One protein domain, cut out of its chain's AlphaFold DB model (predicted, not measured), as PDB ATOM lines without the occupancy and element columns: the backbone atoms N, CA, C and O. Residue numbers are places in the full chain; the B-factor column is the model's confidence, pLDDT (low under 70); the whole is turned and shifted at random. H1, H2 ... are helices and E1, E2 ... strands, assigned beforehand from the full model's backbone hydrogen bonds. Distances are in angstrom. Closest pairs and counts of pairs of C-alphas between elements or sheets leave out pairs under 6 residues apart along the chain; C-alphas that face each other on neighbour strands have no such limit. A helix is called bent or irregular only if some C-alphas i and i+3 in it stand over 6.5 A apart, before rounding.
ATOM      1  N   LEU A   2      55.680 -26.861   8.008       97.62
ATOM      2  CA  LEU A   2      55.299 -26.174   9.246       97.62
ATOM      3  C   LEU A   2      56.131 -26.703  10.417       97.62
ATOM      4  O   LEU A   2      56.302 -27.913  10.560       97.62
ATOM      5  N   THR A   3      56.630 -25.802  11.258       98.31
ATOM      6  CA  THR A   3      57.248 -26.150  12.545       98.31
ATOM      7  C   THR A   3      56.220 -25.936  13.652       98.31
ATOM      8  O   THR A   3      55.734 -24.822  13.815       98.31
ATOM      9  N   LEU A   4      55.865 -26.994  14.378       98.38
ATOM     10  CA  LEU A   4      54.819 -26.986  15.402       98.38
ATOM     11  C   LEU A   4      55.424 -26.671  16.764       98.38
ATOM     12  O   LEU A   4      56.229 -27.452  17.267       98.38
ATOM     13  N   ILE A   5      55.015 -25.553  17.354       98.44
ATOM     14  CA  ILE A   5      55.431 -25.121  18.687       98.44
ATOM     15  C   ILE A   5      54.230 -25.216  19.626       98.44
ATOM     16  O   ILE A   5      53.144 -24.728  19.309       98.44
ATOM     17  N   ALA A   6      54.432 -25.855  20.775       97.75
ATOM     18  CA  ALA A   6      53.383 -26.043  21.764       97.75
ATOM     19  C   ALA A   6      53.048 -24.734  22.491       97.75
ATOM     20  O   ALA A   6      53.928 -24.071  23.046       97.75
ATOM     21  N   ASP A   7      51.766 -24.417  22.557       97.12
ATOM     22  CA  ASP A   7      51.186 -23.481  23.508       97.12
ATOM     23  C   ASP A   7      50.694 -24.259  24.737       97.12
ATOM     24  O   ASP A   7      49.955 -25.238  24.601       97.12
ATOM     25  N   LEU A   8      51.126 -23.843  25.930       95.88
ATOM     26  CA  LEU A   8      50.694 -24.441  27.200       95.88
ATOM     27  C   LEU A   8      49.564 -23.643  27.874       95.88
ATOM     28  O   LEU A   8      49.219 -23.931  29.020       95.88
ATOM     29  N   GLY A   9      49.022 -22.621  27.206       94.06
ATOM     30  CA  GLY A   9      48.062 -21.697  27.799       94.06
ATOM     31  C   GLY A   9      48.660 -21.008  29.025       94.06
ATOM     32  O   GLY A   9      49.834 -20.627  29.031       94.06
ATOM     33  N   ASP A  10      47.882 -20.902  30.099       92.75
ATOM     34  CA  ASP A  10      48.312 -20.239  31.335       92.75
ATOM     35  C   ASP A  10      49.479 -20.922  32.052       92.75
ATOM     36  O   ASP A  10      50.208 -20.265  32.800       92.75
ATOM     37  N   LEU A  11      49.747 -22.205  31.774       94.94
ATOM     38  CA  LEU A  11      50.918 -22.889  32.329       94.94
ATOM     39  C   LEU A  11      52.232 -22.215  31.901       94.94
ATOM     40  O   LEU A  11      53.231 -22.323  32.611       94.94
ATOM     41  N   LEU A  12      52.242 -21.445  30.805       96.19
ATOM     42  CA  LEU A  12      53.406 -20.646  30.402       96.19
ATOM     43  C   LEU A  12      53.855 -19.643  31.480       96.19
ATOM     44  O   LEU A  12      55.021 -19.259  31.475       96.19
ATOM     45  N   ARG A  13      52.973 -19.244  32.408       94.31
ATOM     46  CA  ARG A  13      53.305 -18.372  33.554       94.31
ATOM     47  C   ARG A  13      53.944 -19.131  34.717       94.31
ATOM     48  O   ARG A  13      54.526 -18.532  35.618       94.31
ATOM     49  N   LEU A  14      53.819 -20.456  34.728       93.75
ATOM     50  CA  LEU A  14      54.289 -21.310  35.818       93.75
ATOM     51  C   LEU A  14      55.672 -21.905  35.530       93.75
ATOM     52  O   LEU A  14      56.412 -22.237  36.458       93.75
ATOM     53  N   HIS A  15      56.054 -22.022  34.257       93.94
ATOM     54  CA  HIS A  15      57.275 -22.714  33.851       93.94
ATOM     55  C   HIS A  15      58.364 -21.754  33.368       93.94
ATOM     56  O   HIS A  15      58.413 -21.355  32.208       93.94
ATOM     57  N   ALA A  16      59.331 -21.468  34.243       92.81
ATOM     58  CA  ALA A  16      60.456 -20.583  33.932       92.81
ATOM     59  C   ALA A  16      61.271 -21.011  32.691       92.81
ATOM     60  O   ALA A  16      61.774 -20.159  31.967       92.81
ATOM     61  N   ALA A  17      61.394 -22.320  32.437       94.12
ATOM     62  CA  ALA A  17      62.200 -22.867  31.341       94.12
ATOM     63  C   ALA A  17      61.433 -23.065  30.014       94.12
ATOM     64  O   ALA A  17      62.038 -23.467  29.014       94.12
ATOM     65  N   TYR A  18      60.122 -22.806  30.006       97.31
ATOM     66  CA  TYR A  18      59.280 -22.784  28.814       97.31
ATOM     67  C   TYR A  18      58.092 -21.848  29.049       97.31
ATOM     68  O   TYR A  18      57.032 -22.264  29.516       97.31
ATOM     69  N   ASN A  19      58.298 -20.571  28.742       97.81
ATOM     70  CA  ASN A  19      57.305 -19.518  28.924       97.81
ATOM     71  C   ASN A  19      56.941 -18.860  27.584       97.81
ATOM     72  O   ASN A  19      57.419 -19.260  26.518       97.81
ATOM     73  N   ALA A  20      56.086 -17.838  27.626       97.31
ATOM     74  CA  ALA A  20      55.624 -17.149  26.422       97.31
ATOM     75  C   ALA A  20      56.770 -16.560  25.575       97.31
ATOM     76  O   ALA A  20      56.719 -16.617  24.347       97.31
ATOM     77  N   ALA A  21      57.837 -16.054  26.203       98.06
ATOM     78  CA  ALA A  21      59.005 -15.558  25.480       98.06
ATOM     79  C   ALA A  21      59.825 -16.700  24.858       98.06
ATOM     80  O   ALA A  21      60.308 -16.555  23.736       98.06
ATOM     81  N   THR A  22      59.883 -17.874  25.497       98.31
ATOM     82  CA  THR A  22      60.499 -19.075  24.904       98.31
ATOM     83  C   THR A  22      59.787 -19.500  23.622       98.31
ATOM     84  O   THR A  22      60.441 -19.860  22.642       98.31
ATOM     85  N   VAL A  23      58.452 -19.411  23.583       98.25
ATOM     86  CA  VAL A  23      57.673 -19.684  22.363       98.25
ATOM     87  C   VAL A  23      58.049 -18.710  21.242       98.25
ATOM     88  O   VAL A  23      58.272 -19.135  20.108       98.25
ATOM     89  N   VAL A  24      58.185 -17.417  21.553       98.19
ATOM     90  CA  VAL A  24      58.614 -16.399  20.579       98.19
ATOM     91  C   VAL A  24      60.042 -16.655  20.082       98.19
ATOM     92  O   VAL A  24      60.305 -16.544  18.885       98.19
ATOM     93  N   GLU A  25      60.972 -17.015  20.967       97.88
ATOM     94  CA  GLU A  25      62.358 -17.347  20.608       97.88
ATOM     95  C   GLU A  25      62.426 -18.563  19.673       97.88
ATOM     96  O   GLU A  25      63.129 -18.524  18.660       97.88
ATOM     97  N   LEU A  26      61.643 -19.610  19.950       97.88
ATOM     98  CA  LEU A  26      61.521 -20.771  19.068       97.88
ATOM     99  C   LEU A  26      60.906 -20.398  17.713       97.88
ATOM    100  O   LEU A  26      61.394 -20.852  16.677       97.88
ATOM    101  N   ALA A  27      59.874 -19.550  17.698       97.50
ATOM    102  CA  ALA A  27      59.251 -19.087  16.462       97.50
ATOM    103  C   ALA A  27      60.235 -18.275  15.601       97.50
ATOM    104  O   ALA A  27      60.335 -18.500  14.395       97.50
ATOM    105  N   ARG A  28      61.030 -17.393  16.224       96.50
ATOM    106  CA  ARG A  28      62.108 -16.646  15.554       96.50
ATOM    107  C   ARG A  28      63.171 -17.575  14.975       96.50
ATOM    108  O   ARG A  28      63.575 -17.382  13.834       96.50
ATOM    109  N   ALA A  29      63.598 -18.585  15.736       95.25
ATOM    110  CA  ALA A  29      64.597 -19.552  15.286       95.25
ATOM    111  C   ALA A  29      64.097 -20.423  14.121       95.25
ATOM    112  O   ALA A  29      64.869 -20.757  13.223       95.25
ATOM    113  N   ALA A  30      62.811 -20.783  14.118       94.81
ATOM    114  CA  ALA A  30      62.196 -21.555  13.041       94.81
ATOM    115  C   ALA A  30      61.973 -20.728  11.760       94.81
ATOM    116  O   ALA A  30      62.092 -21.273  10.660       94.81
ATOM    117  N   GLY A  31      61.695 -19.428  11.903       94.00
ATOM    118  CA  GLY A  31      61.532 -18.478  10.805       94.00
ATOM    119  C   GLY A  31      60.212 -18.607  10.031       94.00
ATOM    120  O   GLY A  31      59.518 -19.625  10.066       94.00
ATOM    121  N   GLY A  32      59.878 -17.552   9.283       95.31
ATOM    122  CA  GLY A  32      58.640 -17.458   8.503       95.31
ATOM    123  C   GLY A  32      57.444 -16.906   9.295       95.31
ATOM    124  O   GLY A  32      57.610 -16.470  10.436       95.31
ATOM    125  N   PRO A  33      56.244 -16.881   8.686       97.50
ATOM    126  CA  PRO A  33      55.041 -16.389   9.348       97.50
ATOM    127  C   PRO A  33      54.586 -17.349  10.455       97.50
ATOM    128  O   PRO A  33      54.736 -18.571  10.341       97.50
ATOM    129  N   VAL A  34      54.001 -16.783  11.508       98.31
ATOM    130  CA  VAL A  34      53.426 -17.514  12.639       98.31
ATOM    131  C   VAL A  34      51.927 -17.663  12.429       98.31
ATOM    132  O   VAL A  34      51.188 -16.684  12.423       98.31
ATOM    133  N   HIS A  35      51.474 -18.899  12.289       97.94
ATOM    134  CA  HIS A  35      50.069 -19.280  12.283       97.94
ATOM    135  C   HIS A  35      49.662 -19.605  13.721       97.94
ATOM    136  O   HIS A  35      50.176 -20.559  14.307       97.94
ATOM    137  N   LEU A  36      48.770 -18.808  14.305       96.50
ATOM    138  CA  LEU A  36      48.283 -19.001  15.670       96.50
ATOM    139  C   LEU A  36      46.968 -19.784  15.646       96.50
ATOM    140  O   LEU A  36      45.956 -19.321  15.112       96.50
ATOM    141  N   ALA A  37      47.009 -20.997  16.194       94.69
ATOM    142  CA  ALA A  37      45.870 -21.901  16.324       94.69
ATOM    143  C   ALA A  37      45.305 -21.967  17.750       94.69
ATOM    144  O   ALA A  37      44.340 -22.692  17.987       94.69
ATOM    145  N   SER A  38      45.882 -21.212  18.685       82.50
ATOM    146  CA  SER A  38      45.341 -21.041  20.030       82.50
ATOM    147  C   SER A  38      44.048 -20.216  20.004       82.50
ATOM    148  O   SER A  38      43.927 -19.318  19.162       82.50
ATOM    149  N   PRO A  39      43.090 -20.477  20.913       77.56
ATOM    150  CA  PRO A  39      41.858 -19.701  21.012       77.56
ATOM    151  C   PRO A  39      42.107 -18.180  21.056       77.56
ATOM    152  O   PRO A  39      43.168 -17.732  21.512       77.56
ATOM    153  N   PRO A  40      41.155 -17.354  20.583       79.25
ATOM    154  CA  PRO A  40      41.239 -15.897  20.654       79.25
ATOM    155  C   PRO A  40      40.966 -15.394  22.082       79.25
ATOM    156  O   PRO A  40      40.056 -14.604  22.313       79.25
ATOM    157  N   ASP A  41      41.755 -15.872  23.040       83.62
ATOM    158  CA  ASP A  41      41.739 -15.419  24.424       83.62
ATOM    159  C   ASP A  41      42.638 -14.175  24.569       83.62
ATOM    160  O   ASP A  41      43.846 -14.269  24.314       83.62
ATOM    161  N   PRO A  42      42.087 -13.004  24.946       78.19
ATOM    162  CA  PRO A  42      42.864 -11.782  25.135       78.19
ATOM    163  C   PRO A  42      43.877 -11.866  26.288       78.19
ATOM    164  O   PRO A  42      44.813 -11.064  26.312       78.19
ATOM    165  N   GLU A  43      43.724 -12.812  27.218       84.56
ATOM    166  CA  GLU A  43      44.623 -12.995  28.365       84.56
ATOM    167  C   GLU A  43      45.726 -14.036  28.112       84.56
ATOM    168  O   GLU A  43      46.664 -14.163  28.912       84.56
ATOM    169  N   SER A  44      45.686 -14.692  26.947       90.88
ATOM    170  CA  SER A  44      46.658 -15.697  26.530       90.88
ATOM    171  C   SER A  44      48.099 -15.152  26.593       90.88
ATOM    172  O   SER A  44      48.445 -14.205  25.867       90.88
ATOM    173  N   PRO A  45      48.985 -15.770  27.405       93.75
ATOM    174  CA  PRO A  45      50.377 -15.344  27.532       93.75
ATOM    175  C   PRO A  45      51.113 -15.336  26.190       93.75
ATOM    176  O   PRO A  45      51.834 -14.387  25.873       93.75
ATOM    177  N   VAL A  46      50.925 -16.389  25.386       95.31
ATOM    178  CA  VAL A  46      51.616 -16.538  24.102       95.31
ATOM    179  C   VAL A  46      51.124 -15.528  23.075       95.31
ATOM    180  O   VAL A  46      51.939 -14.954  22.354       95.31
ATOM    181  N   ARG A  47      49.812 -15.260  23.031       93.56
ATOM    182  CA  ARG A  47      49.225 -14.276  22.118       93.56
ATOM    183  C   ARG A  47      49.798 -12.899  22.401       93.56
ATOM    184  O   ARG A  47      50.302 -12.254  21.486       93.56
ATOM    185  N   ALA A  48      49.779 -12.486  23.666       92.06
ATOM    186  CA  ALA A  48      50.293 -11.181  24.047       92.06
ATOM    187  C   ALA A  48      51.785 -11.030  23.703       92.06
ATOM    188  O   ALA A  48      52.182  -9.994  23.175       92.06
ATOM    189  N   ALA A  49      52.594 -12.077  23.918       95.00
ATOM    190  CA  ALA A  49      54.005 -12.075  23.535       95.00
ATOM    191  C   ALA A  49      54.205 -12.011  22.007       95.00
ATOM    192  O   ALA A  49      55.053 -11.259  21.527       95.00
ATOM    193  N   LEU A  50      53.420 -12.757  21.224       94.88
ATOM    194  CA  LEU A  50      53.497 -12.751  19.759       94.88
ATOM    195  C   LEU A  50      53.090 -11.397  19.161       94.88
ATOM    196  O   LEU A  50      53.775 -10.917  18.258       94.88
ATOM    197  N   GLU A  51      52.044 -10.751  19.681       92.50
ATOM    198  CA  GLU A  51      51.563  -9.447  19.196       92.50
ATOM    199  C   GLU A  51      52.627  -8.341  19.313       92.50
ATOM    200  O   GLU A  51      52.747  -7.488  18.427       92.50
ATOM    201  N   VAL A  52      53.451  -8.379  20.364       93.00
ATOM    202  CA  VAL A  52      54.539  -7.407  20.581       93.00
ATOM    203  C   VAL A  52      55.886  -7.868  20.010       93.00
ATOM    204  O   VAL A  52      56.823  -7.079  19.917       93.00
ATOM    205  N   SER A  53      55.993  -9.120  19.550       94.06
ATOM    206  CA  SER A  53      57.257  -9.723  19.093       94.06
ATOM    207  C   SER A  53      57.814  -9.175  17.776       94.06
ATOM    208  O   SER A  53      58.993  -9.406  17.480       94.06
ATOM    209  N   GLY A  54      56.969  -8.516  16.976       93.31
ATOM    210  CA  GLY A  54      57.289  -8.064  15.619       93.31
ATOM    211  C   GLY A  54      57.189  -9.141  14.532       93.31
ATOM    212  O   GLY A  54      57.467  -8.841  13.373       93.31
ATOM    213  N   LEU A  55      56.795 -10.372  14.874       95.69
ATOM    214  CA  LEU A  55      56.583 -11.457  13.913       95.69
ATOM    215  C   LEU A  55      55.308 -11.242  13.081       95.69
ATOM    216  O   LEU A  55      54.333 -10.656  13.548       95.69
ATOM    217  N   GLU A  56      55.301 -11.751  11.845       96.81
ATOM    218  CA  GLU A  56      54.092 -11.783  11.015       96.81
ATOM    219  C   GLU A  56      53.120 -12.831  11.574       96.81
ATOM    220  O   GLU A  56      53.372 -14.031  11.467       96.81
ATOM    221  N   LEU A  57      52.018 -12.371  12.169       95.69
ATOM    222  CA  LEU A  57      51.004 -13.218  12.794       95.69
ATOM    223  C   LEU A  57      49.812 -13.449  11.857       95.69
ATOM    224  O   LEU A  57      49.282 -12.509  11.261       95.69
ATOM    225  N   ARG A  58      49.360 -14.700  11.764       96.19
ATOM    226  CA  ARG A  58      48.166 -15.122  11.026       96.19
ATOM    227  C   ARG A  58      47.265 -15.938  11.942       96.19
ATOM    228  O   ARG A  58      47.631 -17.028  12.374       96.19
ATOM    229  N   GLU A  59      46.075 -15.424  12.219       94.31
ATOM    230  CA  GLU A  59      45.060 -16.158  12.975       94.31
ATOM    231  C   GLU A  59      44.495 -17.288  12.117       94.31
ATOM    232  O   GLU A  59      43.865 -17.051  11.084       94.31
ATOM    233  N   VAL A  60      44.714 -18.528  12.548       94.62
ATOM    234  CA  VAL A  60      44.175 -19.721  11.879       94.62
ATOM    235  C   VAL A  60      43.219 -20.498  12.776       94.62
ATOM    236  O   VAL A  60      42.452 -21.317  12.259       94.62
ATOM    237  N   ALA A  61      43.206 -20.201  14.082       88.12
ATOM    238  CA  ALA A  61      42.299 -20.787  15.060       88.12
ATOM    239  C   ALA A  61      40.842 -20.700  14.571       88.12
ATOM    240  O   ALA A  61      40.334 -19.610  14.277       88.12
ATOM    241  N   PRO A  62      40.160 -21.839  14.383       81.06
ATOM    242  CA  PRO A  62      38.758 -21.818  14.017       81.06
ATOM    243  C   PRO A  62      37.884 -21.417  15.211       81.06
ATOM    244  O   PRO A  62      38.249 -21.660  16.358       81.06
ATOM    245  N   ASP A  63      36.729 -20.807  14.937       84.50
ATOM    246  CA  ASP A  63      35.773 -20.447  15.985       84.50
ATOM    247  C   ASP A  63      35.010 -21.697  16.445       84.50
ATOM    248  O   ASP A  63      34.163 -22.240  15.728       84.50
ATOM    249  N   TRP A  64      35.378 -22.178  17.632       86.38
ATOM    250  CA  TRP A  64      34.787 -23.343  18.291       86.38
ATOM    251  C   TRP A  64      34.378 -23.040  19.733       86.38
ATOM    252  O   TRP A  64      34.220 -23.972  20.516       86.38
ATOM    253  N   ALA A  65      34.159 -21.770  20.091       83.19
ATOM    254  CA  ALA A  65      33.748 -21.407  21.453       83.19
ATOM    255  C   ALA A  65      32.454 -22.134  21.877       83.19
ATOM    256  O   ALA A  65      32.292 -22.550  23.021       83.19
ATOM    257  N   TRP A  66      31.553 -22.385  20.923       88.00
ATOM    258  CA  TRP A  66      30.329 -23.158  21.147       88.00
ATOM    259  C   TRP A  66      30.584 -24.620  21.563       88.00
ATOM    260  O   TRP A  66      29.768 -25.203  22.275       88.00
ATOM    261  N   ALA A  67      31.700 -25.226  21.142       90.81
ATOM    262  CA  ALA A  67      31.995 -26.634  21.401       90.81
ATOM    263  C   ALA A  67      32.382 -26.892  22.861       90.81
ATOM    264  O   ALA A  67      32.099 -27.971  23.381       90.81
ATOM    265  N   GLU A  68      32.977 -25.903  23.530       86.44
ATOM    266  CA  GLU A  68      33.218 -25.945  24.975       86.44
ATOM    267  C   GLU A  68      31.893 -25.924  25.746       86.44
ATOM    268  O   GLU A  68      31.698 -26.732  26.655       86.44
ATOM    269  N   GLY A  69      30.942 -25.087  25.314       90.06
ATOM    270  CA  GLY A  69      29.594 -25.035  25.883       90.06
ATOM    271  C   GLY A  69      28.830 -26.355  25.744       90.06
ATOM    272  O   GLY A  69      28.229 -26.825  26.708       90.06
ATOM    273  N   GLU A  70      28.886 -27.003  24.577       94.25
ATOM    274  CA  GLU A  70      28.295 -28.339  24.400       94.25
ATOM    275  C   GLU A  70      29.005 -29.414  25.241       94.25
ATOM    276  O   GLU A  70      28.354 -30.320  25.768       94.25
ATOM    277  N   ALA A  71      30.330 -29.324  25.390       92.31
ATOM    278  CA  ALA A  71      31.097 -30.249  26.217       92.31
ATOM    279  C   ALA A  71      30.771 -30.113  27.711       92.31
ATOM    280  O   ALA A  71      30.766 -31.117  28.427       92.31
ATOM    281  N   GLU A  72      30.498 -28.898  28.189       92.38
ATOM    282  CA  GLU A  72      30.021 -28.659  29.555       92.38
ATOM    283  C   GLU A  72      28.610 -29.228  29.756       92.38
ATOM    284  O   GLU A  72      28.401 -30.040  30.654       92.38
ATOM    285  N   GLN A  73      27.672 -28.939  28.846       93.94
ATOM    286  CA  GLN A  73      26.305 -29.486  28.907       93.94
ATOM    287  C   GLN A  73      26.287 -31.022  28.904       93.94
ATOM    288  O   GLN A  73      25.529 -31.653  29.643       93.94
ATOM    289  N   MET A  74      27.147 -31.657  28.099       94.44
ATOM    290  CA  MET A  74      27.297 -33.113  28.097       94.44
ATOM    291  C   MET A  74      27.832 -33.633  29.438       94.44
ATOM    292  O   MET A  74      27.379 -34.676  29.912       94.44
ATOM    293  N   ARG A  75      28.787 -32.929  30.061       93.62
ATOM    294  CA  ARG A  75      29.316 -33.293  31.384       93.62
ATOM    295  C   ARG A  75      28.233 -33.212  32.456       93.62
ATOM    296  O   ARG A  75      28.068 -34.189  33.188       93.62
ATOM    297  N   GLU A  76      27.454 -32.133  32.487       94.56
ATOM    298  CA  GLU A  76      26.304 -31.980  33.390       94.56
ATOM    299  C   GLU A  76      25.286 -33.114  33.197       94.56
ATOM    300  O   GLU A  76      24.867 -33.761  34.161       94.56
ATOM    301  N   PHE A  77      24.949 -33.428  31.942       95.25
ATOM    302  CA  PHE A  77      24.039 -34.525  31.618       95.25
ATOM    303  C   PHE A  77      24.571 -35.880  32.103       95.25
ATOM    304  O   PHE A  77      23.844 -36.639  32.742       95.25
ATOM    305  N   LEU A  78      25.843 -36.199  31.843       94.94
ATOM    306  CA  LEU A  78      26.460 -37.452  32.291       94.94
ATOM    307  C   LEU A  78      26.507 -37.563  33.819       94.94
ATOM    308  O   LEU A  78      26.386 -38.665  34.356       94.94
ATOM    309  N   GLN A  79      26.659 -36.445  34.524       95.75
ATOM    310  CA  GLN A  79      26.712 -36.422  35.982       95.75
ATOM    311  C   GLN A  79      25.383 -36.848  36.626       95.75
ATOM    312  O   GLN A  79      25.394 -37.401  37.728       95.75
ATOM    313  N   ALA A  80      24.257 -36.687  35.924       96.12
ATOM    314  CA  ALA A  80      22.937 -37.105  36.394       96.12
ATOM    315  C   ALA A  80      22.728 -38.635  36.418       96.12
ATOM    316  O   ALA A  80      21.783 -39.109  37.052       96.12
ATOM    317  N   TYR A  81      23.596 -39.426  35.770       96.19
ATOM    318  CA  TYR A  81      23.427 -40.880  35.637       96.19
ATOM    319  C   TYR A  81      24.630 -41.666  36.186       96.19
ATOM    320  O   TYR A  81      25.770 -41.321  35.874       96.19
ATOM    321  N   PRO A  82      24.430 -42.793  36.906       96.00
ATOM    322  CA  PRO A  82      25.537 -43.583  37.465       96.00
ATOM    323  C   PRO A  82      26.585 -44.033  36.434       96.00
ATOM    324  O   PRO A  82      27.782 -43.877  36.658       96.00
ATOM    325  N   GLN A  83      26.143 -44.514  35.266       94.62
ATOM    326  CA  GLN A  83      27.043 -44.911  34.173       94.62
ATOM    327  C   GLN A  83      27.814 -43.711  33.597       94.62
ATOM    328  O   GLN A  83      28.975 -43.840  33.213       94.62
ATOM    329  N   GLY A  84      27.192 -42.529  33.545       95.62
ATOM    330  CA  GLY A  84      27.860 -41.311  33.094       95.62
ATOM    331  C   GLY A  84      28.938 -40.858  34.076       95.62
ATOM    332  O   GLY A  84      30.055 -40.558  33.660       95.62
ATOM    333  N   GLN A  85      28.668 -40.929  35.380       96.56
ATOM    334  CA  GLN A  85      29.661 -40.651  36.423       96.56
ATOM    335  C   GLN A  85      30.873 -41.594  36.359       96.56
ATOM    336  O   GLN A  85      31.994 -41.162  36.618       96.56
ATOM    337  N   GLU A  86      30.680 -42.872  36.019       96.38
ATOM    338  CA  GLU A  86      31.786 -43.821  35.818       96.38
ATOM    339  C   GLU A  86      32.677 -43.420  34.640       96.38
ATOM    340  O   GLU A  86      33.901 -43.364  34.787       96.38
ATOM    341  N   ARG A  87      32.068 -43.061  33.504       95.38
ATOM    342  CA  ARG A  87      32.786 -42.585  32.311       95.38
ATOM    343  C   ARG A  87      33.551 -41.289  32.597       95.38
ATOM    344  O   ARG A  87      34.719 -41.175  32.230       95.38
ATOM    345  N   LEU A  88      32.938 -40.349  33.323       95.56
ATOM    346  CA  LEU A  88      33.593 -39.114  33.771       95.56
ATOM    347  C   LEU A  88      34.764 -39.396  34.720       95.56
ATOM    348  O   LEU A  88      35.825 -38.792  34.579       95.56
ATOM    349  N   ARG A  89      34.622 -40.345  35.656       96.12
ATOM    350  CA  ARG A  89      35.719 -40.758  36.548       96.12
ATOM    351  C   ARG A  89      36.897 -41.345  35.772       96.12
ATOM    352  O   ARG A  89      38.037 -41.015  36.097       96.12
ATOM    353  N   ALA A  90      36.634 -42.174  34.763       93.44
ATOM    354  CA  ALA A  90      37.669 -42.738  33.899       93.44
ATOM    355  C   ALA A  90      38.371 -41.651  33.059       93.44
ATOM    356  O   ALA A  90      39.599 -41.597  33.033       93.44
ATOM    357  N   ALA A  91      37.617 -40.726  32.457       94.00
ATOM    358  CA  ALA A  91      38.190 -39.575  31.752       94.00
ATOM    359  C   ALA A  91      39.032 -38.683  32.689       94.00
ATOM    360  O   ALA A  91      40.136 -38.269  32.340       94.00
ATOM    361  N   GLY A  92      38.566 -38.462  33.923       94.25
ATOM    362  CA  GLY A  92      39.299 -37.707  34.941       94.25
ATOM    363  C   GLY A  92      40.601 -38.376  35.400       94.25
ATOM    364  O   GLY A  92      41.533 -37.682  35.798       94.25
ATOM    365  N   GLN A  93      40.718 -39.709  35.328       95.19
ATOM    366  CA  GLN A  93      42.000 -40.396  35.560       95.19
ATOM    367  C   GLN A  93      43.016 -40.058  34.466       95.19
ATOM    368  O   GLN A  93      44.169 -39.774  34.781       95.19
ATOM    369  N   ALA A  94      42.582 -40.027  33.203       93.25
ATOM    370  CA  ALA A  94      43.440 -39.636  32.090       93.25
ATOM    371  C   ALA A  94      43.906 -38.174  32.221       93.25
ATOM    372  O   ALA A  94      45.078 -37.881  31.998       93.25
ATOM    373  N   GLN A  95      43.013 -37.272  32.645       94.19
ATOM    374  CA  GLN A  95      43.364 -35.874  32.910       94.19
ATOM    375  C   GLN A  95      44.410 -35.740  34.024       94.19
ATOM    376  O   GLN A  95      45.362 -34.979  33.877       94.19
ATOM    377  N   ARG A  96      44.273 -36.500  35.120       95.44
ATOM    378  CA  ARG A  96      45.271 -36.508  36.204       95.44
ATOM    379  C   ARG A  96      46.638 -36.990  35.728       95.44
ATOM    380  O   ARG A  96      47.631 -36.356  36.053       95.44
ATOM    381  N   ALA A  97      46.687 -38.047  34.918       94.75
ATOM    382  CA  ALA A  97      47.946 -38.549  34.371       94.75
ATOM    383  C   ALA A  97      48.656 -37.505  33.484       94.75
ATOM    384  O   ALA A  97      49.872 -37.340  33.574       94.75
ATOM    385  N   LEU A  98      47.907 -36.762  32.660       95.56
ATOM    386  CA  LEU A  98      48.472 -35.652  31.886       95.56
ATOM    387  C   LEU A  98      48.945 -34.509  32.798       95.56
ATOM    388  O   LEU A  98      50.042 -33.987  32.606       95.56
ATOM    389  N   ALA A  99      48.163 -34.156  33.821       95.00
ATOM    390  CA  ALA A  99      48.542 -33.133  34.793       95.00
ATOM    391  C   ALA A  99      49.834 -33.494  35.550       95.00
ATOM    392  O   ALA A  99      50.700 -32.642  35.728       95.00
ATOM    393  N   GLU A 100      50.018 -34.760  35.933       94.69
ATOM    394  CA  GLU A 100      51.261 -35.255  36.543       94.69
ATOM    395  C   GLU A 100      52.466 -35.098  35.603       94.69
ATOM    396  O   GLU A 100      53.545 -34.683  36.034       94.69
ATOM    397  N   ALA A 101      52.289 -35.355  34.302       93.94
ATOM    398  CA  ALA A 101      53.345 -35.154  33.309       93.94
ATOM    399  C   ALA A 101      53.744 -33.670  33.160       93.94
ATOM    400  O   ALA A 101      54.927 -33.375  32.934       93.94
ATOM    401  N   LEU A 102      52.775 -32.761  33.329       95.44
ATOM    402  CA  LEU A 102      52.932 -31.304  33.265       95.44
ATOM    403  C   LEU A 102      53.458 -30.675  34.566       95.44
ATOM    404  O   LEU A 102      54.008 -29.581  34.523       95.44
ATOM    405  N   ALA A 103      53.342 -31.355  35.708       92.38
ATOM    406  CA  ALA A 103      53.704 -30.799  37.016       92.38
ATOM    407  C   ALA A 103      55.213 -30.542  37.197       92.38
ATOM    408  O   ALA A 103      55.619 -29.750  38.046       92.38
ATOM    409  N   GLY A 104      56.065 -31.227  36.432       89.38
ATOM    410  CA  GLY A 104      57.513 -31.051  36.514       89.38
ATOM    411  C   GLY A 104      58.020 -29.804  35.784       89.38
ATOM    412  O   GLY A 104      57.298 -29.137  35.052       89.38
ATOM    413  N   THR A 105      59.318 -29.512  35.911       91.44
ATOM    414  CA  THR A 105      59.952 -28.463  35.100       91.44
ATOM    415  C   THR A 105      59.820 -28.790  33.614       91.44
ATOM    416  O   THR A 105      60.329 -29.817  33.151       91.44
ATOM    417  N   LEU A 106      59.163 -27.899  32.873       95.06
ATOM    418  CA  LEU A 106      58.971 -27.999  31.434       95.06
ATOM    419  C   LEU A 106      60.018 -27.147  30.714       95.06
ATOM    420  O   LEU A 106      60.041 -25.928  30.842       95.06
ATOM    421  N   THR A 107      60.907 -27.811  29.977       95.69
ATOM    422  CA  THR A 107      61.836 -27.187  29.023       95.69
ATOM    423  C   THR A 107      61.295 -27.369  27.609       95.69
ATOM    424  O   THR A 107      60.497 -28.276  27.375       95.69
ATOM    425  N   ALA A 108      61.791 -26.605  26.631       96.44
ATOM    426  CA  ALA A 108      61.424 -26.818  25.226       96.44
ATOM    427  C   ALA A 108      61.603 -28.285  24.780       96.44
ATOM    428  O   ALA A 108      60.734 -28.824  24.095       96.44
ATOM    429  N   ALA A 109      62.689 -28.940  25.214       95.88
ATOM    430  CA  ALA A 109      62.985 -30.341  24.902       95.88
ATOM    431  C   ALA A 109      61.975 -31.317  25.515       95.88
ATOM    432  O   ALA A 109      61.578 -32.274  24.858       95.88
ATOM    433  N   ARG A 110      61.534 -31.068  26.753       95.62
ATOM    434  CA  ARG A 110      60.514 -31.894  27.408       95.62
ATOM    435  C   ARG A 110      59.132 -31.668  26.800       95.62
ATOM    436  O   ARG A 110      58.411 -32.633  26.578       95.62
ATOM    437  N   VAL A 111      58.791 -30.413  26.500       97.12
ATOM    438  CA  VAL A 111      57.489 -30.032  25.936       97.12
ATOM    439  C   VAL A 111      57.253 -30.680  24.572       97.12
ATOM    440  O   VAL A 111      56.178 -31.211  24.317       97.12
ATOM    441  N   HIS A 112      58.279 -30.705  23.724       97.62
ATOM    442  CA  HIS A 112      58.229 -31.359  22.412       97.62
ATOM    443  C   HIS A 112      58.812 -32.783  22.449       97.62
ATOM    444  O   HIS A 112      59.149 -33.351  21.412       97.62
ATOM    445  N   GLY A 113      58.983 -33.350  23.645       96.06
ATOM    446  CA  GLY A 113      59.556 -34.675  23.848       96.06
ATOM    447  C   GLY A 113      58.523 -35.790  23.658       96.06
ATOM    448  O   GLY A 113      57.324 -35.569  23.850       96.06
ATOM    449  N   PRO A 114      58.967 -37.018  23.333       96.12
ATOM    450  CA  PRO A 114      58.066 -38.148  23.103       96.12
ATOM    451  C   PRO A 114      57.236 -38.513  24.340       96.12
ATOM    452  O   PRO A 114      56.103 -38.960  24.197       96.12
ATOM    453  N   GLU A 115      57.770 -38.299  25.545       95.44
ATOM    454  CA  GLU A 115      57.075 -38.597  26.803       95.44
ATOM    455  C   GLU A 115      55.826 -37.724  26.987       95.44
ATOM    456  O   GLU A 115      54.731 -38.255  27.177       95.44
ATOM    457  N   LEU A 116      55.962 -36.396  26.881       96.88
ATOM    458  CA  LEU A 116      54.834 -35.484  27.088       96.88
ATOM    459  C   LEU A 116      53.822 -35.562  25.938       96.88
ATOM    460  O   LEU A 116      52.619 -35.614  26.184       96.88
ATOM    461  N   LEU A 117      54.295 -35.641  24.690       97.50
ATOM    462  CA  LEU A 117      53.410 -35.813  23.534       97.50
ATOM    463  C   LEU A 117      52.663 -37.154  23.586       97.50
ATOM    464  O   LEU A 117      51.491 -37.221  23.217       97.50
ATOM    465  N   GLY A 118      53.308 -38.211  24.090       97.31
ATOM    466  CA  GLY A 118      52.667 -39.500  24.345       97.31
ATOM    467  C   GLY A 118      51.598 -39.423  25.439       97.31
ATOM    468  O   GLY A 118      50.532 -40.018  25.286       97.31
ATOM    469  N   ALA A 119      51.837 -38.658  26.509       96.94
ATOM    470  CA  ALA A 119      50.847 -38.426  27.560       96.94
ATOM    471  C   ALA A 119      49.618 -37.656  27.038       96.94
ATOM    472  O   ALA A 119      48.487 -38.066  27.306       96.94
ATOM    473  N   ALA A 120      49.825 -36.602  26.242       97.19
ATOM    474  CA  ALA A 120      48.743 -35.840  25.607       97.19
ATOM    475  C   ALA A 120      47.920 -36.708  24.635       97.19
ATOM    476  O   ALA A 120      46.687 -36.688  24.642       97.19
ATOM    477  N   ASP A 121      48.589 -37.547  23.838       97.00
ATOM    478  CA  ASP A 121      47.918 -38.490  22.941       97.00
ATOM    479  C   ASP A 121      47.094 -39.540  23.703       97.00
ATOM    480  O   ASP A 121      45.934 -39.804  23.370       97.00
ATOM    481  N   ALA A 122      47.669 -40.115  24.764       96.50
ATOM    482  CA  ALA A 122      46.985 -41.074  25.621       96.50
ATOM    483  C   ALA A 122      45.754 -40.453  26.293       96.50
ATOM    484  O   ALA A 122      44.700 -41.093  26.323       96.50
ATOM    485  N   TYR A 123      45.864 -39.208  26.768       96.44
ATOM    486  CA  TYR A 123      44.750 -38.449  27.326       96.44
ATOM    487  C   TYR A 123      43.588 -38.350  26.333       96.44
ATOM    488  O   TYR A 123      42.488 -38.822  26.629       96.44
ATOM    489  N   HIS A 124      43.820 -37.832  25.125       95.44
ATOM    490  CA  HIS A 124      42.743 -37.664  24.147       95.44
ATOM    491  C   HIS A 124      42.163 -38.982  23.645       95.44
ATOM    492  O   HIS A 124      40.952 -39.071  23.420       95.44
ATOM    493  N   ARG A 125      42.993 -40.019  23.489       95.44
ATOM    494  CA  ARG A 125      42.514 -41.354  23.123       95.44
ATOM    495  C   ARG A 125      41.560 -41.900  24.186       95.44
ATOM    496  O   ARG A 125      40.468 -42.338  23.834       95.44
ATOM    497  N   LEU A 126      41.943 -41.828  25.462       95.44
ATOM    498  CA  LEU A 126      41.117 -42.297  26.577       95.44
ATOM    499  C   LEU A 126      39.845 -41.460  26.732       95.44
ATOM    500  O   LEU A 126      38.768 -42.025  26.889       95.44
ATOM    501  N   VAL A 127      39.931 -40.131  26.621       95.19
ATOM    502  CA  VAL A 127      38.750 -39.253  26.642       95.19
ATOM    503  C   VAL A 127      37.782 -39.624  25.525       95.19
ATOM    504  O   VAL A 127      36.592 -39.762  25.779       95.19
ATOM    505  N   ARG A 128      38.270 -39.869  24.307       95.12
ATOM    506  CA  ARG A 128      37.425 -40.311  23.192       95.12
ATOM    507  C   ARG A 128      36.803 -41.685  23.431       95.12
ATOM    508  O   ARG A 128      35.629 -41.871  23.133       95.12
ATOM    509  N   GLU A 129      37.563 -42.650  23.939       95.62
ATOM    510  CA  GLU A 129      37.043 -43.983  24.277       95.62
ATOM    511  C   GLU A 129      35.938 -43.890  25.336       95.62
ATOM    512  O   GLU A 129      34.904 -44.548  25.221       95.62
ATOM    513  N   GLN A 130      36.135 -43.035  26.342       95.44
ATOM    514  CA  GLN A 130      35.206 -42.889  27.452       95.44
ATOM    515  C   GLN A 130      34.030 -41.982  27.135       95.44
ATOM    516  O   GLN A 130      32.947 -42.285  27.601       95.44
ATOM    517  N   LEU A 131      34.169 -40.908  26.364       94.81
ATOM    518  CA  LEU A 131      33.125 -39.887  26.177       94.81
ATOM    519  C   LEU A 131      32.618 -39.784  24.729       94.81
ATOM    520  O   LEU A 131      31.573 -39.182  24.494       94.81
ATOM    521  N   GLY A 132      33.277 -40.452  23.780       92.69
ATOM    522  CA  GLY A 132      32.964 -40.400  22.352       92.69
ATOM    523  C   GLY A 132      33.598 -39.206  21.631       92.69
ATOM    524  O   GLY A 132      34.230 -38.343  22.236       92.69
ATOM    525  N   GLU A 133      33.425 -39.172  20.308       91.88
ATOM    526  CA  GLU A 133      33.679 -37.979  19.489       91.88
ATOM    527  C   GLU A 133      32.455 -37.050  19.519       91.88
ATOM    528  O   GLU A 133      31.318 -37.525  19.553       91.88
ATOM    529  N   GLY A 134      32.673 -35.735  19.455       92.69
ATOM    530  CA  GLY A 134      31.607 -34.727  19.480       92.69
ATOM    531  C   GLY A 134      31.602 -33.959  20.805       92.69
ATOM    532  O   GLY A 134      32.678 -33.587  21.266       92.69
ATOM    533  N   PRO A 135      30.453 -33.735  21.467       92.44
ATOM    534  CA  PRO A 135      30.414 -32.984  22.727       92.44
ATOM    535  C   PRO A 135      31.341 -33.555  23.812       92.44
ATOM    536  O   PRO A 135      31.983 -32.804  24.536       92.44
ATOM    537  N   GLY A 136      31.506 -34.883  23.874       90.19
ATOM    538  CA  GLY A 136      32.364 -35.548  24.863       90.19
ATOM    539  C   GLY A 136      33.850 -35.167  24.809       90.19
ATOM    540  O   GLY A 136      34.561 -35.369  25.790       90.19
ATOM    541  N   ASN A 137      34.326 -34.605  23.695       90.88
ATOM    542  CA  ASN A 137      35.701 -34.138  23.525       90.88
ATOM    543  C   ASN A 137      35.781 -32.778  22.809       90.88
ATOM    544  O   ASN A 137      36.743 -32.522  22.082       90.88
ATOM    545  N   ALA A 138      34.752 -31.936  22.964       92.06
ATOM    546  CA  ALA A 138      34.651 -30.620  22.323       92.06
ATOM    547  C   ALA A 138      34.872 -30.657  20.793       92.06
ATOM    548  O   ALA A 138      35.535 -29.801  20.206       92.06
ATOM    549  N   HIS A 139      34.332 -31.686  20.133       93.88
ATOM    550  CA  HIS A 139      34.393 -31.913  18.684       93.88
ATOM    551  C   HIS A 139      35.820 -31.897  18.118       93.88
ATOM    552  O   HIS A 139      36.027 -31.511  16.963       93.88
ATOM    553  N   ARG A 140      36.809 -32.343  18.909       92.88
ATOM    554  CA  ARG A 140      38.243 -32.218  18.594       92.88
ATOM    555  C   ARG A 140      38.597 -32.673  17.182       92.88
ATOM    556  O   ARG A 140      39.293 -31.946  16.479       92.88
ATOM    557  N   LYS A 141      38.089 -33.822  16.721       93.50
ATOM    558  CA  LYS A 141      38.352 -34.301  15.354       93.50
ATOM    559  C   LYS A 141      37.925 -33.285  14.285       93.50
ATOM    560  O   LYS A 141      38.737 -32.916  13.441       93.50
ATOM    561  N   ARG A 142      36.684 -32.789  14.348       93.81
ATOM    562  CA  ARG A 142      36.157 -31.800  13.385       93.81
ATOM    563  C   ARG A 142      36.914 -30.474  13.470       93.81
ATOM    564  O   ARG A 142      37.173 -29.850  12.443       93.81
ATOM    565  N   ARG A 143      37.290 -30.055  14.683       93.12
ATOM    566  CA  ARG A 143      38.095 -28.850  14.921       93.12
ATOM    567  C   ARG A 143      39.463 -28.941  14.248       93.12
ATOM    568  O   ARG A 143      39.866 -28.001  13.565       93.12
ATOM    569  N   LEU A 144      40.144 -30.077  14.384       94.25
ATOM    570  CA  LEU A 144      41.457 -30.303  13.776       94.25
ATOM    571  C   LEU A 144      41.389 -30.500  12.257       94.25
ATOM    572  O   LEU A 144      42.277 -30.031  11.551       94.25
ATOM    573  N   GLU A 145      40.322 -31.106  11.734       94.12
ATOM    574  CA  GLU A 145      40.058 -31.156  10.287       94.12
ATOM    575  C   GLU A 145      39.858 -29.746   9.705       94.12
ATOM    576  O   GLU A 145      40.475 -29.401   8.698       94.12
ATOM    577  N   ALA A 146      39.072 -28.896  10.375       94.19
ATOM    578  CA  ALA A 146      38.878 -27.506   9.963       94.19
ATOM    579  C   ALA A 146      40.183 -26.693  10.019       94.19
ATOM    580  O   ALA A 146      40.464 -25.910   9.110       94.19
ATOM    581  N   LEU A 147      40.996 -26.888  11.064       95.06
ATOM    582  CA  LEU A 147      42.310 -26.253  11.180       95.06
ATOM    583  C   LEU A 147      43.258 -26.721  10.067       95.06
ATOM    584  O   LEU A 147      43.907 -25.891   9.436       95.06
ATOM    585  N   ARG A 148      43.296 -28.026   9.767       95.56
ATOM    586  CA  ARG A 148      44.076 -28.570   8.647       95.56
ATOM    587  C   ARG A 148      43.707 -27.895   7.328       95.56
ATOM    588  O   ARG A 148      44.613 -27.473   6.618       95.56
ATOM    589  N   SER A 149      42.416 -27.759   7.016       94.38
ATOM    590  CA  SER A 149      41.974 -27.089   5.783       94.38
ATOM    591  C   SER A 149      42.411 -25.624   5.714       94.38
ATOM    592  O   SER A 149      42.778 -25.141   4.649       94.38
ATOM    593  N   ARG A 150      42.441 -24.909   6.847       94.81
ATOM    594  CA  ARG A 150      42.953 -23.525   6.906       94.81
ATOM    595  C   ARG A 150      44.467 -23.422   6.721       94.81
ATOM    596  O   ARG A 150      44.960 -22.360   6.352       94.81
ATOM    597  N   LEU A 151      45.192 -24.503   6.985       95.69
ATOM    598  CA  LEU A 151      46.646 -24.593   6.857       95.69
ATOM    599  C   LEU A 151      47.094 -25.163   5.501       95.69
ATOM    600  O   LEU A 151      48.288 -25.400   5.301       95.69
ATOM    601  N   GLU A 152      46.180 -25.385   4.554       93.12
ATOM    602  CA  GLU A 152      46.535 -25.842   3.210       93.12
ATOM    603  C   GLU A 152      47.475 -24.844   2.517       93.12
ATOM    604  O   GLU A 152      47.199 -23.650   2.412       93.12
ATOM    605  N   GLY A 153      48.637 -25.333   2.071       92.12
ATOM    606  CA  GLY A 153      49.683 -24.498   1.469       92.12
ATOM    607  C   GLY A 153      50.450 -23.607   2.459       92.12
ATOM    608  O   GLY A 153      51.334 -22.858   2.039       92.12
ATOM    609  N   ALA A 154      50.163 -23.685   3.762       95.25
ATOM    610  CA  ALA A 154      50.861 -22.899   4.768       95.25
ATOM    611  C   ALA A 154      52.312 -23.371   4.973       95.25
ATOM    612  O   ALA A 154      52.677 -24.545   4.846       95.25
ATOM    613  N   SER A 155      53.171 -22.417   5.320       96.38
ATOM    614  CA  SER A 155      54.561 -22.654   5.711       96.38
ATOM    615  C   SER A 155      54.959 -21.703   6.833       96.38
ATOM    616  O   SER A 155      54.269 -20.708   7.057       96.38
ATOM    617  N   GLY A 156      56.045 -22.019   7.537       97.00
ATOM    618  CA  GLY A 156      56.518 -21.250   8.689       97.00
ATOM    619  C   GLY A 156      56.253 -21.987   9.995       97.00
ATOM    620  O   GLY A 156      56.571 -23.174  10.119       97.00
ATOM    621  N   VAL A 157      55.669 -21.291  10.964       98.38
ATOM    622  CA  VAL A 157      55.486 -21.779  12.335       98.38
ATOM    623  C   VAL A 157      54.004 -21.927  12.640       98.38
ATOM    624  O   VAL A 157      53.235 -21.019  12.360       98.38
ATOM    625  N   LEU A 158      53.601 -23.045  13.234       98.31
ATOM    626  CA  LEU A 158      52.273 -23.224  13.812       98.31
ATOM    627  C   LEU A 158      52.410 -23.237  15.335       98.31
ATOM    628  O   LEU A 158      53.021 -24.153  15.878       98.31
ATOM    629  N   VAL A 159      51.841 -22.243  16.009       98.19
ATOM    630  CA  VAL A 159      51.689 -22.250  17.471       98.19
ATOM    631  C   VAL A 159      50.302 -22.804  17.779       98.19
ATOM    632  O   VAL A 159      49.301 -22.222  17.358       98.19
ATOM    633  N   ALA A 160      50.242 -23.951  18.450       96.75
ATOM    634  CA  ALA A 160      48.998 -24.669  18.728       96.75
ATOM    635  C   ALA A 160      49.005 -25.257  20.147       96.75
ATOM    636  O   ALA A 160      50.089 -25.557  20.653       96.75
ATOM    637  N   PRO A 161      47.831 -25.473  20.773       95.50
ATOM    638  CA  PRO A 161      47.747 -26.125  22.079       95.50
ATOM    639  C   PRO A 161      48.525 -27.445  22.100       95.50
ATOM    640  O   PRO A 161      48.397 -28.238  21.165       95.50
ATOM    641  N   LEU A 162      49.308 -27.695  23.159       95.94
ATOM    642  CA  LEU A 162      50.092 -28.933  23.346       95.94
ATOM    643  C   LEU A 162      49.276 -30.192  23.028       95.94
ATOM    644  O   LEU A 162      49.734 -31.089  22.323       95.94
ATOM    645  N   ASP A 163      48.051 -30.202  23.527       92.75
ATOM    646  CA  ASP A 163      47.033 -31.230  23.364       92.75
ATOM    647  C   ASP A 163      46.775 -31.615  21.901       92.75
ATOM    648  O   ASP A 163      46.511 -32.775  21.578       92.75
ATOM    649  N   ASP A 164      46.903 -30.669  20.975       95.06
ATOM    650  CA  ASP A 164      46.619 -30.872  19.558       95.06
ATOM    651  C   ASP A 164      47.831 -31.345  18.753       95.06
ATOM    652  O   ASP A 164      47.654 -31.963  17.699       95.06
ATOM    653  N   LEU A 165      49.054 -31.120  19.247       96.38
ATOM    654  CA  LEU A 165      50.291 -31.431  18.524       96.38
ATOM    655  C   LEU A 165      50.373 -32.889  18.044       96.38
ATOM    656  O   LEU A 165      50.683 -33.076  16.864       96.38
ATOM    657  N   PRO A 166      50.080 -33.923  18.866       96.81
ATOM    658  CA  PRO A 166      50.181 -35.311  18.418       96.81
ATOM    659  C   PRO A 166      49.302 -35.618  17.204       96.81
ATOM    660  O   PRO A 166      49.723 -36.327  16.293       96.81
ATOM    661  N   GLU A 167      48.092 -35.062  17.164       95.75
ATOM    662  CA  GLU A 167      47.171 -35.280  16.049       95.75
ATOM    663  C   GLU A 167      47.539 -34.409  14.845       95.75
ATOM    664  O   GLU A 167      47.530 -34.895  13.715       95.75
ATOM    665  N   LEU A 168      47.948 -33.158  15.074       96.19
ATOM    666  CA  LEU A 168      48.424 -32.260  14.021       96.19
ATOM    667  C   LEU A 168      49.630 -32.840  13.276       96.19
ATOM    668  O   LEU A 168      49.652 -32.789  12.050       96.19
ATOM    669  N   LEU A 169      50.576 -33.467  13.980       96.56
ATOM    670  CA  LEU A 169      51.707 -34.175  13.368       96.56
ATOM    671  C   LEU A 169      51.275 -35.351  12.474       96.56
ATOM    672  O   LEU A 169      51.984 -35.684  11.529       96.56
ATOM    673  N   ARG A 170      50.127 -35.988  12.746       95.19
ATOM    674  CA  ARG A 170      49.594 -37.078  11.907       95.19
ATOM    675  C   ARG A 170      48.868 -36.556  10.676       95.19
ATOM    676  O   ARG A 170      48.983 -37.145   9.605       95.19
ATOM    677  N   VAL A 171      48.082 -35.488  10.832       94.38
ATOM    678  CA  VAL A 171      47.211 -34.977   9.759       94.38
ATOM    679  C   VAL A 171      47.895 -33.945   8.857       94.38
ATOM    680  O   VAL A 171      47.395 -33.677   7.764       94.38
ATOM    681  N   LEU A 172      49.035 -33.389   9.284       95.00
ATOM    682  CA  LEU A 172      49.892 -32.494   8.505       95.00
ATOM    683  C   LEU A 172      51.198 -33.232   8.137       95.00
ATOM    684  O   LEU A 172      52.132 -33.242   8.931       95.00
ATOM    685  N   PRO A 173      51.304 -33.840   6.942       87.50
ATOM    686  CA  PRO A 173      52.412 -34.746   6.608       87.50
ATOM    687  C   PRO A 173      53.797 -34.078   6.577       87.50
ATOM    688  O   PRO A 173      54.794 -34.737   6.854       87.50
ATOM    689  N   ASP A 174      53.861 -32.775   6.285       92.75
ATOM    690  CA  ASP A 174      55.106 -31.989   6.269       92.75
ATOM    691  C   ASP A 174      55.319 -31.180   7.562       92.75
ATOM    692  O   ASP A 174      56.122 -30.237   7.593       92.75
ATOM    693  N   ALA A 175      54.542 -31.459   8.611       96.75
ATOM    694  CA  ALA A 175      54.736 -30.849   9.916       96.75
ATOM    695  C   ALA A 175      55.894 -31.522  10.652       96.75
ATOM    696  O   ALA A 175      56.072 -32.738  10.614       96.75
ATOM    697  N   ARG A 176      56.670 -30.718  11.372       97.31
ATOM    698  CA  ARG A 176      57.747 -31.202  12.234       97.31
ATOM    699  C   ARG A 176      57.760 -30.453  13.551       97.31
ATOM    700  O   ARG A 176      57.284 -29.324  13.642       97.31
ATOM    701  N   LEU A 177      58.365 -31.070  14.552       97.75
ATOM    702  CA  LEU A 177      58.710 -30.399  15.799       97.75
ATOM    703  C   LEU A 177      59.936 -29.487  15.596       97.75
ATOM    704  O   LEU A 177      60.697 -29.691  14.640       97.75
ATOM    705  N   PRO A 178      60.141 -28.472  16.455       96.25
ATOM    706  CA  PRO A 178      61.322 -27.622  16.401       96.25
ATOM    707  C   PRO A 178      62.608 -28.440  16.561       96.25
ATOM    708  O   PRO A 178      62.656 -29.434  17.286       96.25
ATOM    709  N   ALA A 179      63.675 -28.005  15.894       92.44
ATOM    710  CA  ALA A 179      65.004 -28.573  16.091       92.44
ATOM    711  C   ALA A 179      65.612 -27.989  17.375       92.44
ATOM    712  O   ALA A 179      66.009 -26.828  17.404       92.44
ATOM    713  N   LEU A 180      65.656 -28.789  18.443       92.94
ATOM    714  CA  LEU A 180      65.985 -28.312  19.794       92.94
ATOM    715  C   LEU A 180      67.418 -28.602  20.258       92.94
ATOM    716  O   LEU A 180      67.730 -28.277  21.399       92.94
ATOM    717  N   GLY A 181      68.266 -29.202  19.412       81.94
ATOM    718  CA  GLY A 181      69.568 -29.778  19.795       81.94
ATOM    719  C   GLY A 181      70.363 -28.941  20.802       81.94
ATOM    720  O   GLY A 181      70.590 -29.392  21.922       81.94
ATOM    721  N   ASP A 182      70.673 -27.695  20.439       82.25
ATOM    722  CA  ASP A 182      71.409 -26.753  21.295       82.25
ATOM    723  C   ASP A 182      70.546 -25.572  21.762       82.25
ATOM    724  O   ASP A 182      71.064 -24.548  22.211       82.25
ATOM    725  N   PHE A 183      69.217 -25.680  21.660       90.44
ATOM    726  CA  PHE A 183      68.341 -24.581  22.042       90.44
ATOM    727  C   PHE A 183      68.433 -24.316  23.551       90.44
ATOM    728  O   PHE A 183      68.275 -25.212  24.395       90.44
TER     729      PHE A 183
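AT A GLANCE: This is residues 2 to 183 of the 321 residues of the protein "Tetratricopeptide (TPR) repeat protein" of Deinobacterium chartae (UniProt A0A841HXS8). At one end of this elongated domain, look for a small parallel sheet, E1 E4 E2 E3, between helices: H2 and H3 pack on one face and H9 on the other. From the sheet H4 runs outward and meets H5 near their ends in a V at the far end; H5 comes back, H7 runs outward again side by side with H5, and H8 returns, packing on H9. The printed part has 182 residues, with nine named helices and four named strands in the order E1 H1 H2 E2 H3 E3 H4 H5 H6 H7 H8 E4 H9; the class is mixed, helices and strands. It is compact, with a radius of gyration of the C-alphas of 16.5 A, and spans 51 by 33 by 31 A.

IN THESE COORDINATES: Find C-alpha 2 at (55.299, -26.174, 9.246); from there E1 runs over residues 2 to 7, 15.1 A long. Next come H1, residues 9 to 13, and H2, residues 20 to 30, 15.5 A. E2 is residues 34 to 36, H3 residues 45 to 52, 11.3 A, and E3 residues 57 to 59. H4, residues 65 to 79, measures 22.0 A. Find C-alpha 82 at (25.537, -43.583, 37.465), where H5, residues 82 to 102, begins its 30.3 A. H6 is residues 108 to 111, H7 residues 114 to 131, 25.2 A, and H8 residues 140 to 150, 15.3 A. E4, residues 156 to 161, is 16.7 A long, and H9, residues 162 to 171, is 15.1 A, ending at C-alpha 171, (47.211, -34.977, 9.759). H9 is irregular: C-alphas 163 and 166 are 7.1 A apart.

HOW THE PARTS SIT: Begin at E1, an edge strand, parallel to E4 at 30 degrees; N 5 and O 158 are within hydrogen-bond range at 2.8 A. E4 is parallel to E2, with N 35 to O 157 at 2.8 A, and E2 to E3, the other edge strand, with N 36 to O 58 at 2.9 A. E1, H1 H2, E2 form a split strand-helix-strand unit, with E4 between its parallel strands, and E2, H3, E3 form a strand-helix-strand unit of neighbour strands; both crossovers are right-handed. Three layers result from helices on both faces: H2 and H3 on one, H9 on the other. H2 lies over E4 at a height over the sheet of 8.6 A, and H9 over E1 and, only just, with 3 C-alphas, E4, at 9.4 A. H2 touches H3 at a steep tilt of 59 degrees, the same way, C-alphas 20 and 46 being closest at 4.7 A. H1 touches H3, closest at C-alphas 10 and 45, 6.5 A. H6 only grazes the sheet. H9 touches H8, closest at C-alphas 148 and 171, 7.2 A, and is about perpendicular to H7 at 88 degrees, touching its residues 117 to 124 alone, closest at C-alphas 120 and 163, 5.4 A. H7 touches H5 at a shallow tilt of 9 degrees, opposite ways, with C-alphas 94 and 123 closest at 5.1 A. H4 touches H5 with residues 75 to 79 alone, closest at C-alphas 78 and 84, 4.2 A, and is apart from H7 and H8. Every O i to N i+4 pair is within hydrogen-bond range in H2, H3, H5, H7 and H8; the count is 10 of 11 in H4, 3 of 6 in H9 and 0 of 1 in H1, where 2 of 2 O i to N i+3 pairs are, and H6 is too short for such a pair.

THE WHOLE: Look from Gly 54 to Pro 82 for the two C-alphas farthest apart, 52.4 A. The printed part has no cut, and no link is long. Residues 172 to 183 hold no named element, though residues 175 to 176 pair in parallel with residues 2 to 3 of E1. The mean pLDDT of the printed part is 94.1, and no printed residue is under 70.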